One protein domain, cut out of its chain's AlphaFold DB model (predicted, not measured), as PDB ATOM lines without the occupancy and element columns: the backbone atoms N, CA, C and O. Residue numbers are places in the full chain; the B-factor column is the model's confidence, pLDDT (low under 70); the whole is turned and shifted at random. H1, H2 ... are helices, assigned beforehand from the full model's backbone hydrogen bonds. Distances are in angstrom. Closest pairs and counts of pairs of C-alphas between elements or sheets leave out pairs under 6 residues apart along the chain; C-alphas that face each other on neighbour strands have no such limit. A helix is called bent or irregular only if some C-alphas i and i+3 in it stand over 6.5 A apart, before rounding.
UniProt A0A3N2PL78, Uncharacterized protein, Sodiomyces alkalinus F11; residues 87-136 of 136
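AT A GLANCE: This is residues 87 to 136 of the 136 residues of an uncharacterized protein of Sodiomyces alkalinus F11 (UniProt A0A3N2PL78). The longer helix, H2, makes one long side of a narrow open frame, and H1 makes the other, running the opposite way beside it with a gap between them. At one end the link of residues 101 to 109 joins the two, and residues 106 to 111 stick out there; at the other end the tail of residues 129 to 136 turns from H2 back toward the H1 side. The printed part has 50 residues with two named helices, H1 then H2, and no named strand; its class is all helix. The whole is loose, with a radius of gyration of the C-alphas of 12.5 A, and a rod in outline, spanning 36 by 18 by 11 A.

IN THESE COORDINATES: H2 holds residues 110 to 128 and is 26.4 A long from C-alpha 110 at (21.342, 8.971, 36.205) to C-alpha 128 at (46.648, 12.103, 29.409). H1 holds residues 88 to 100 and is 18.2 A long, beginning at C-alpha 88 at (49.333, 22.559, 34.672).

HOW THE PARTS SIT: H2 and H1 are near each other: no pair of their C-alphas is within 8 A, but 6 pairs are within 10 A. The N-to-C direction of H2 is (0.96, 0.10, -0.26) and that of H1 is (-0.99, -0.13, 0.07). A short link of 9 residues joins them. Residues 106 to 111, of which 110 and 111 belong to H2, stand free. In H1 and H2 every O i to N i+4 pair is within hydrogen-bond range. Neither helix is bent.

THE WHOLE: The two C-alphas farthest apart are those of Arg 108 and Gly 131, at 37.3 A. The first and last printed C-alphas, Thr 87 and Arg 136, are 9.3 A apart. The printed part has no cut, and Arg 136 is the chain's last residue. The mean pLDDT of the printed part is 89.7, and residue 136 alone is under 70.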
ATOM      1  N   THR A  87      52.161  24.435  32.156       90.56
ATOM      2  CA  THR A  87      50.845  24.227  31.525       90.56
ATOM      3  C   THR A  87      49.814  23.624  32.478       90.56
ATOM      4  O   THR A  87      48.612  23.756  32.248       90.56
ATOM      5  N   GLN A  88      50.235  23.054  33.618       91.56
ATOM      6  CA  GLN A  88      49.333  22.559  34.672       91.56
ATOM      7  C   GLN A  88      48.171  23.500  35.049       91.56
ATOM      8  O   GLN A  88      47.053  22.991  35.192       91.56
ATOM      9  N   PRO A  89      48.357  24.824  35.249       92.81
ATOM     10  CA  PRO A  89      47.246  25.706  35.611       92.81
ATOM     11  C   PRO A  89      46.155  25.770  34.537       92.81
ATOM     12  O   PRO A  89      44.973  25.856  34.887       92.81
ATOM     13  N   HIS A  90      46.512  25.659  33.255       92.06
ATOM     14  CA  HIS A  90      45.535  25.644  32.171       92.06
ATOM     15  C   HIS A  90      44.677  24.381  32.225       92.06
ATOM     16  O   HIS A  90      43.451  24.472  32.271       92.06
ATOM     17  N   PHE A  91      45.299  23.204  32.369       90.81
ATOM     18  CA  PHE A  91      44.550  21.953  32.504       90.81
ATOM     19  C   PHE A  91      43.653  21.933  33.753       90.81
ATOM     20  O   PHE A  91      42.539  21.415  33.695       90.81
ATOM     21  N   ARG A  92      44.101  22.501  34.886       92.94
ATOM     22  CA  ARG A  92      43.268  22.607  36.103       92.94
ATOM     23  C   ARG A  92      42.047  23.487  35.866       92.94
ATOM     24  O   ARG A  92      40.952  23.120  36.283       92.94
ATOM     25  N   SER A  93      42.243  24.627  35.208       93.38
ATOM     26  CA  SER A  93      41.169  25.575  34.895       93.38
ATOM     27  C   SER A  93      40.170  24.962  33.919       93.38
ATOM     28  O   SER A  93      38.968  25.006  34.172       93.38
ATOM     29  N   PHE A  94      40.667  24.296  32.874       92.25
ATOM     30  CA  PHE A  94      39.851  23.548  31.926       92.25
ATOM     31  C   PHE A  94      39.022  22.473  32.634       92.25
ATOM     32  O   PHE A  94      37.793  22.505  32.562       92.25
ATOM     33  N   ALA A  95      39.668  21.585  33.401       92.75
ATOM     34  CA  ALA A  95      38.979  20.534  34.141       92.75
ATOM     35  C   ALA A  95      37.917  21.114  35.083       92.75
ATOM     36  O   ALA A  95      36.801  20.615  35.131       92.75
ATOM     37  N   ARG A  96      38.220  22.197  35.804       93.81
ATOM     38  CA  ARG A  96      37.242  22.826  36.693       93.81
ATOM     39  C   ARG A  96      36.051  23.399  35.928       93.81
ATOM     40  O   ARG A  96      34.918  23.105  36.290       93.81
ATOM     41  N   SER A  97      36.307  24.115  34.835       94.06
ATOM     42  CA  SER A  97      35.252  24.690  33.997       94.06
ATOM     43  C   SER A  97      34.316  23.625  33.417       94.06
ATOM     44  O   SER A  97      33.105  23.830  33.392       94.06
ATOM     45  N   GLU A  98      34.842  22.466  33.007       92.88
ATOM     46  CA  GLU A  98      34.029  21.373  32.466       92.88
ATOM     47  C   GLU A  98      33.102  20.767  33.526       92.88
ATOM     48  O   GLU A  98      31.936  20.501  33.246       92.88
ATOM     49  N   PHE A  99      33.579  20.585  34.761       93.56
ATOM     50  CA  PHE A  99      32.736  20.080  35.848       93.56
ATOM     51  C   PHE A  99      31.728  21.135  36.330       93.56
ATOM     52  O   PHE A  99      30.579  20.791  36.611       93.56
ATOM     53  N   ASP A 100      32.119  22.412  36.367       94.50
ATOM     54  CA  ASP A 100      31.242  23.514  36.776       94.50
ATOM     55  C   ASP A 100      30.064  23.697  35.799       94.50
ATOM     56  O   ASP A 100      28.937  23.920  36.242       94.50
ATOM     57  N   LYS A 101      30.262  23.488  34.485       93.88
ATOM     58  CA  LYS A 101      29.177  23.496  33.471       93.88
ATOM     59  C   LYS A 101      28.054  22.501  33.772       93.88
ATOM     60  O   LYS A 101      26.917  22.704  33.352       93.88
ATOM     61  N   HIS A 102      28.367  21.418  34.477       92.75
ATOM     62  CA  HIS A 102      27.452  20.309  34.730       92.75
ATOM     63  C   HIS A 102      27.000  20.216  36.194       92.75
ATOM     64  O   HIS A 102      26.304  19.272  36.564       92.75
ATOM     65  N   ILE A 103      27.333  21.208  37.030       91.38
ATOM     66  CA  ILE A 103      26.979  21.211  38.457       91.38
ATOM     67  C   ILE A 103      25.468  21.321  38.710       91.38
ATOM     68  O   ILE A 103      24.980  20.861  39.740       91.38
ATOM     69  N   ALA A 104      24.737  21.926  37.770       92.69
ATOM     70  CA  ALA A 104      23.298  22.165  37.860       92.69
ATOM     71  C   ALA A 104      22.439  20.955  37.448       92.69
ATOM     72  O   ALA A 104      21.218  21.013  37.568       92.69
ATOM     73  N   ILE A 105      23.052  19.869  36.961       91.62
ATOM     74  CA  ILE A 105      22.328  18.649  36.586       91.62
ATOM     75  C   ILE A 105      21.707  18.020  37.835       91.62
ATOM     76  O   ILE A 105      22.345  17.931  38.889       91.62
ATOM     77  N   ASP A 106      20.459  17.562  37.715       90.69
ATOM     78  CA  ASP A 106      19.793  16.865  38.808       90.69
ATOM     79  C   ASP A 106      20.558  15.577  39.150       90.69
ATOM     80  O   ASP A 106      20.871  14.747  38.300       90.69
ATOM     81  N   LYS A 107      20.814  15.376  40.442       89.56
ATOM     82  CA  LYS A 107      21.469  14.185  40.994       89.56
ATOM     83  C   LYS A 107      20.680  12.898  40.725       89.56
ATOM     84  O   LYS A 107      21.233  11.817  40.928       89.56
ATOM     85  N   ARG A 108      19.401  13.014  40.352       90.00
ATOM     86  CA  ARG A 108      18.504  11.910  39.980       90.00
ATOM     87  C   ARG A 108      18.526  11.587  38.485       90.00
ATOM     88  O   ARG A 108      18.021  10.535  38.108       90.00
ATOM     89  N   ASP A 109      19.114  12.442  37.649       93.25
ATOM     90  CA  ASP A 109      19.269  12.173  36.219       93.25
ATOM     91  C   ASP A 109      20.473  11.252  35.979       93.25
ATOM     92  O   ASP A 109      21.561  11.655  35.556       93.25
ATOM     93  N   PHE A 110      20.289   9.976  36.319       92.88
ATOM     94  CA  PHE A 110      21.342   8.971  36.205       92.88
ATOM     95  C   PHE A 110      21.814   8.798  34.757       92.88
ATOM     96  O   PHE A 110      23.008   8.611  34.533       92.88
ATOM     97  N   GLY A 111      20.911   8.923  33.777       94.19
ATOM     98  CA  GLY A 111      21.231   8.784  32.356       94.19
ATOM     99  C   GLY A 111      22.177   9.879  31.862       94.19
ATOM    100  O   GLY A 111      23.204   9.573  31.247       94.19
ATOM    101  N   ALA A 112      21.887  11.143  32.185       94.00
ATOM    102  CA  ALA A 112      22.767  12.256  31.838       94.00
ATOM    103  C   ALA A 112      24.129  12.148  32.540       94.00
ATOM    104  O   ALA A 112      25.173  12.324  31.905       94.00
ATOM    105  N   ILE A 113      24.141  11.806  33.834       94.06
ATOM    106  CA  ILE A 113      25.387  11.668  34.602       94.06
ATOM    107  C   ILE A 113      26.246  10.520  34.048       94.06
ATOM    108  O   ILE A 113      27.454  10.689  33.879       94.06
ATOM    109  N   GLU A 114      25.655   9.371  33.714       95.44
ATOM    110  CA  GLU A 114      26.377   8.256  33.089       95.44
ATOM    111  C   GLU A 114      26.969   8.635  31.732       95.44
ATOM    112  O   GLU A 114      28.125   8.312  31.443       95.44
ATOM    113  N   PHE A 115      26.194   9.323  30.892       95.38
ATOM    114  CA  PHE A 115      26.677   9.796  29.601       95.38
ATOM    115  C   PHE A 115      27.892  10.719  29.767       95.38
ATOM    116  O   PHE A 115      28.920  10.520  29.108       95.38
ATOM    117  N   LEU A 116      27.818  11.676  30.695       94.69
ATOM    118  CA  LEU A 116      28.917  12.593  30.993       94.69
ATOM    119  C   LEU A 116      30.134  11.878  31.579       94.69
ATOM    120  O   LEU A 116      31.259  12.193  31.196       94.69
ATOM    121  N   LEU A 117      29.939  10.876  32.439       95.19
ATOM    122  CA  LEU A 117      31.029  10.044  32.951       95.19
ATOM    123  C   LEU A 117      31.750   9.297  31.829       95.19
ATOM    124  O   LEU A 117      32.982   9.302  31.781       95.19
ATOM    125  N   ARG A 118      31.004   8.683  30.903       95.12
ATOM    126  CA  ARG A 118      31.586   7.997  29.738       95.12
ATOM    127  C   ARG A 118      32.350   8.978  28.845       95.12
ATOM    128  O   ARG A 118      33.476   8.685  28.449       95.12
ATOM    129  N   LYS A 119      31.772  10.152  28.564       94.88
ATOM    130  CA  LYS A 119      32.418  11.218  27.779       94.88
ATOM    131  C   LYS A 119      33.703  11.713  28.451       94.88
ATOM    132  O   LYS A 119      34.740  11.784  27.797       94.88
ATOM    133  N   GLY A 120      33.647  12.015  29.745       93.88
ATOM    134  CA  GLY A 120      34.779  12.533  30.507       93.88
ATOM    135  C   GLY A 120      35.929  11.532  30.617       93.88
ATOM    136  O   GLY A 120      37.079  11.924  30.462       93.88
ATOM    137  N   ARG A 121      35.648  10.230  30.782       94.19
ATOM    138  CA  ARG A 121      36.690   9.181  30.759       94.19
ATOM    139  C   ARG A 121      37.471   9.177  29.444       94.19
ATOM    140  O   ARG A 121      38.695   9.227  29.475       94.19
ATOM    141  N   ARG A 122      36.770   9.232  28.307       93.44
ATOM    142  CA  ARG A 122      37.407   9.324  26.981       93.44
ATOM    143  C   ARG A 122      38.259  10.588  26.842       93.44
ATOM    144  O   ARG A 122      39.359  10.530  26.311       93.44
ATOM    145  N   GLN A 123      37.768  11.730  27.328       90.44
ATOM    146  CA  GLN A 123      38.534  12.981  27.298       90.44
ATOM    147  C   GLN A 123      39.817  12.887  28.129       90.44
ATOM    148  O   GLN A 123      40.870  13.313  27.666       90.44
ATOM    149  N   VAL A 124      39.748  12.310  29.332       90.31
ATOM    150  CA  VAL A 124      40.923  12.130  30.197       90.31
ATOM    151  C   VAL A 124      41.964  11.240  29.531       90.31
ATOM    152  O   VAL A 124      43.132  11.608  29.530       90.31
ATOM    153  N   GLU A 125      41.561  10.132  28.911       89.12
ATOM    154  CA  GLU A 125      42.477   9.253  28.169       89.12
ATOM    155  C   GLU A 125      43.203  10.003  27.043       89.12
ATOM    156  O   GLU A 125      44.423   9.893  26.903       89.12
ATOM    157  N   VAL A 126      42.474  10.831  26.286       87.62
ATOM    158  CA  VAL A 126      43.049  11.653  25.214       87.62
ATOM    159  C   VAL A 126      44.028  12.683  25.780       87.62
ATOM    160  O   VAL A 126      45.167  12.759  25.328       87.62
ATOM    161  N   TYR A 127      43.625  13.455  26.791       83.81
ATOM    162  CA  TYR A 127      44.462  14.514  27.366       83.81
ATOM    163  C   TYR A 127      45.635  13.989  28.198       83.81
ATOM    164  O   TYR A 127      46.657  14.671  28.312       83.81
ATOM    165  N   ALA A 128      45.544  12.773  28.735       83.75
ATOM    166  CA  ALA A 128      46.648  12.103  29.409       83.75
ATOM    167  C   ALA A 128      47.788  11.755  28.438       83.75
ATOM    168  O   ALA A 128      48.947  11.733  28.857       83.75
ATOM    169  N   ALA A 129      47.503  11.580  27.141       85.25
ATOM    170  CA  ALA A 129      48.512  11.246  26.142       85.25
ATOM    171  C   ALA A 129      49.691  12.248  26.146       85.25
ATOM    172  O   ALA A 129      49.481  13.466  26.223       85.25
ATOM    173  N   PRO A 130      50.948  11.776  26.034       76.12
ATOM    174  CA  PRO A 130      52.141  12.622  26.155       76.12
ATOM    175  C   PRO A 130      52.292  13.638  25.011       76.12
ATOM    176  O   PRO A 130      53.037  14.608  25.143       76.12
ATOM    177  N   GLY A 131      51.574  13.444  23.900       78.50
ATOM    178  CA  GLY A 131      51.556  14.374  22.770       78.50
ATOM    179  C   GLY A 131      50.816  15.685  23.054       78.50
ATOM    180  O   GLY A 131      51.116  16.696  22.424       78.50
ATOM    181  N   ILE A 132      49.896  15.702  24.024       78.75
ATOM    182  CA  ILE A 132      49.128  16.901  24.373       78.75
ATOM    183  C   ILE A 132      49.839  17.622  25.516       78.75
ATOM    184  O   ILE A 132      49.839  17.162  26.666       78.75
ATOM    185  N   LYS A 133      50.486  18.738  25.163       73.25
ATOM    186  CA  LYS A 133      51.354  19.519  26.056       73.25
ATOM    187  C   LYS A 133      50.661  20.739  26.669       73.25
ATOM    188  O   LYS A 133      51.063  21.149  27.755       73.25
ATOM    189  N   ASP A 134      49.628  21.271  26.017       74.94
ATOM    190  CA  ASP A 134      48.849  22.413  26.505       74.94
ATOM    191  C   ASP A 134      47.392  22.354  26.017       74.94
ATOM    192  O   ASP A 134      47.109  21.771  24.968       74.94
ATOM    193  N   ILE A 135      46.486  22.954  26.790       75.88
ATOM    194  CA  ILE A 135      45.066  23.143  26.468       75.88
ATOM    195  C   ILE A 135      44.745  24.600  26.791       75.88
ATOM    196  O   ILE A 135      44.976  25.021  27.918       75.88
ATOM    197  N   ARG A 136      44.216  25.354  25.825       64.25
ATOM    198  CA  ARG A 136      43.849  26.766  25.988       64.25
ATOM    199  C   ARG A 136      42.357  26.974  25.793       64.25
ATOM    200  O   ARG A 136      41.792  26.285  24.916       64.25
TER     201      ARG A 136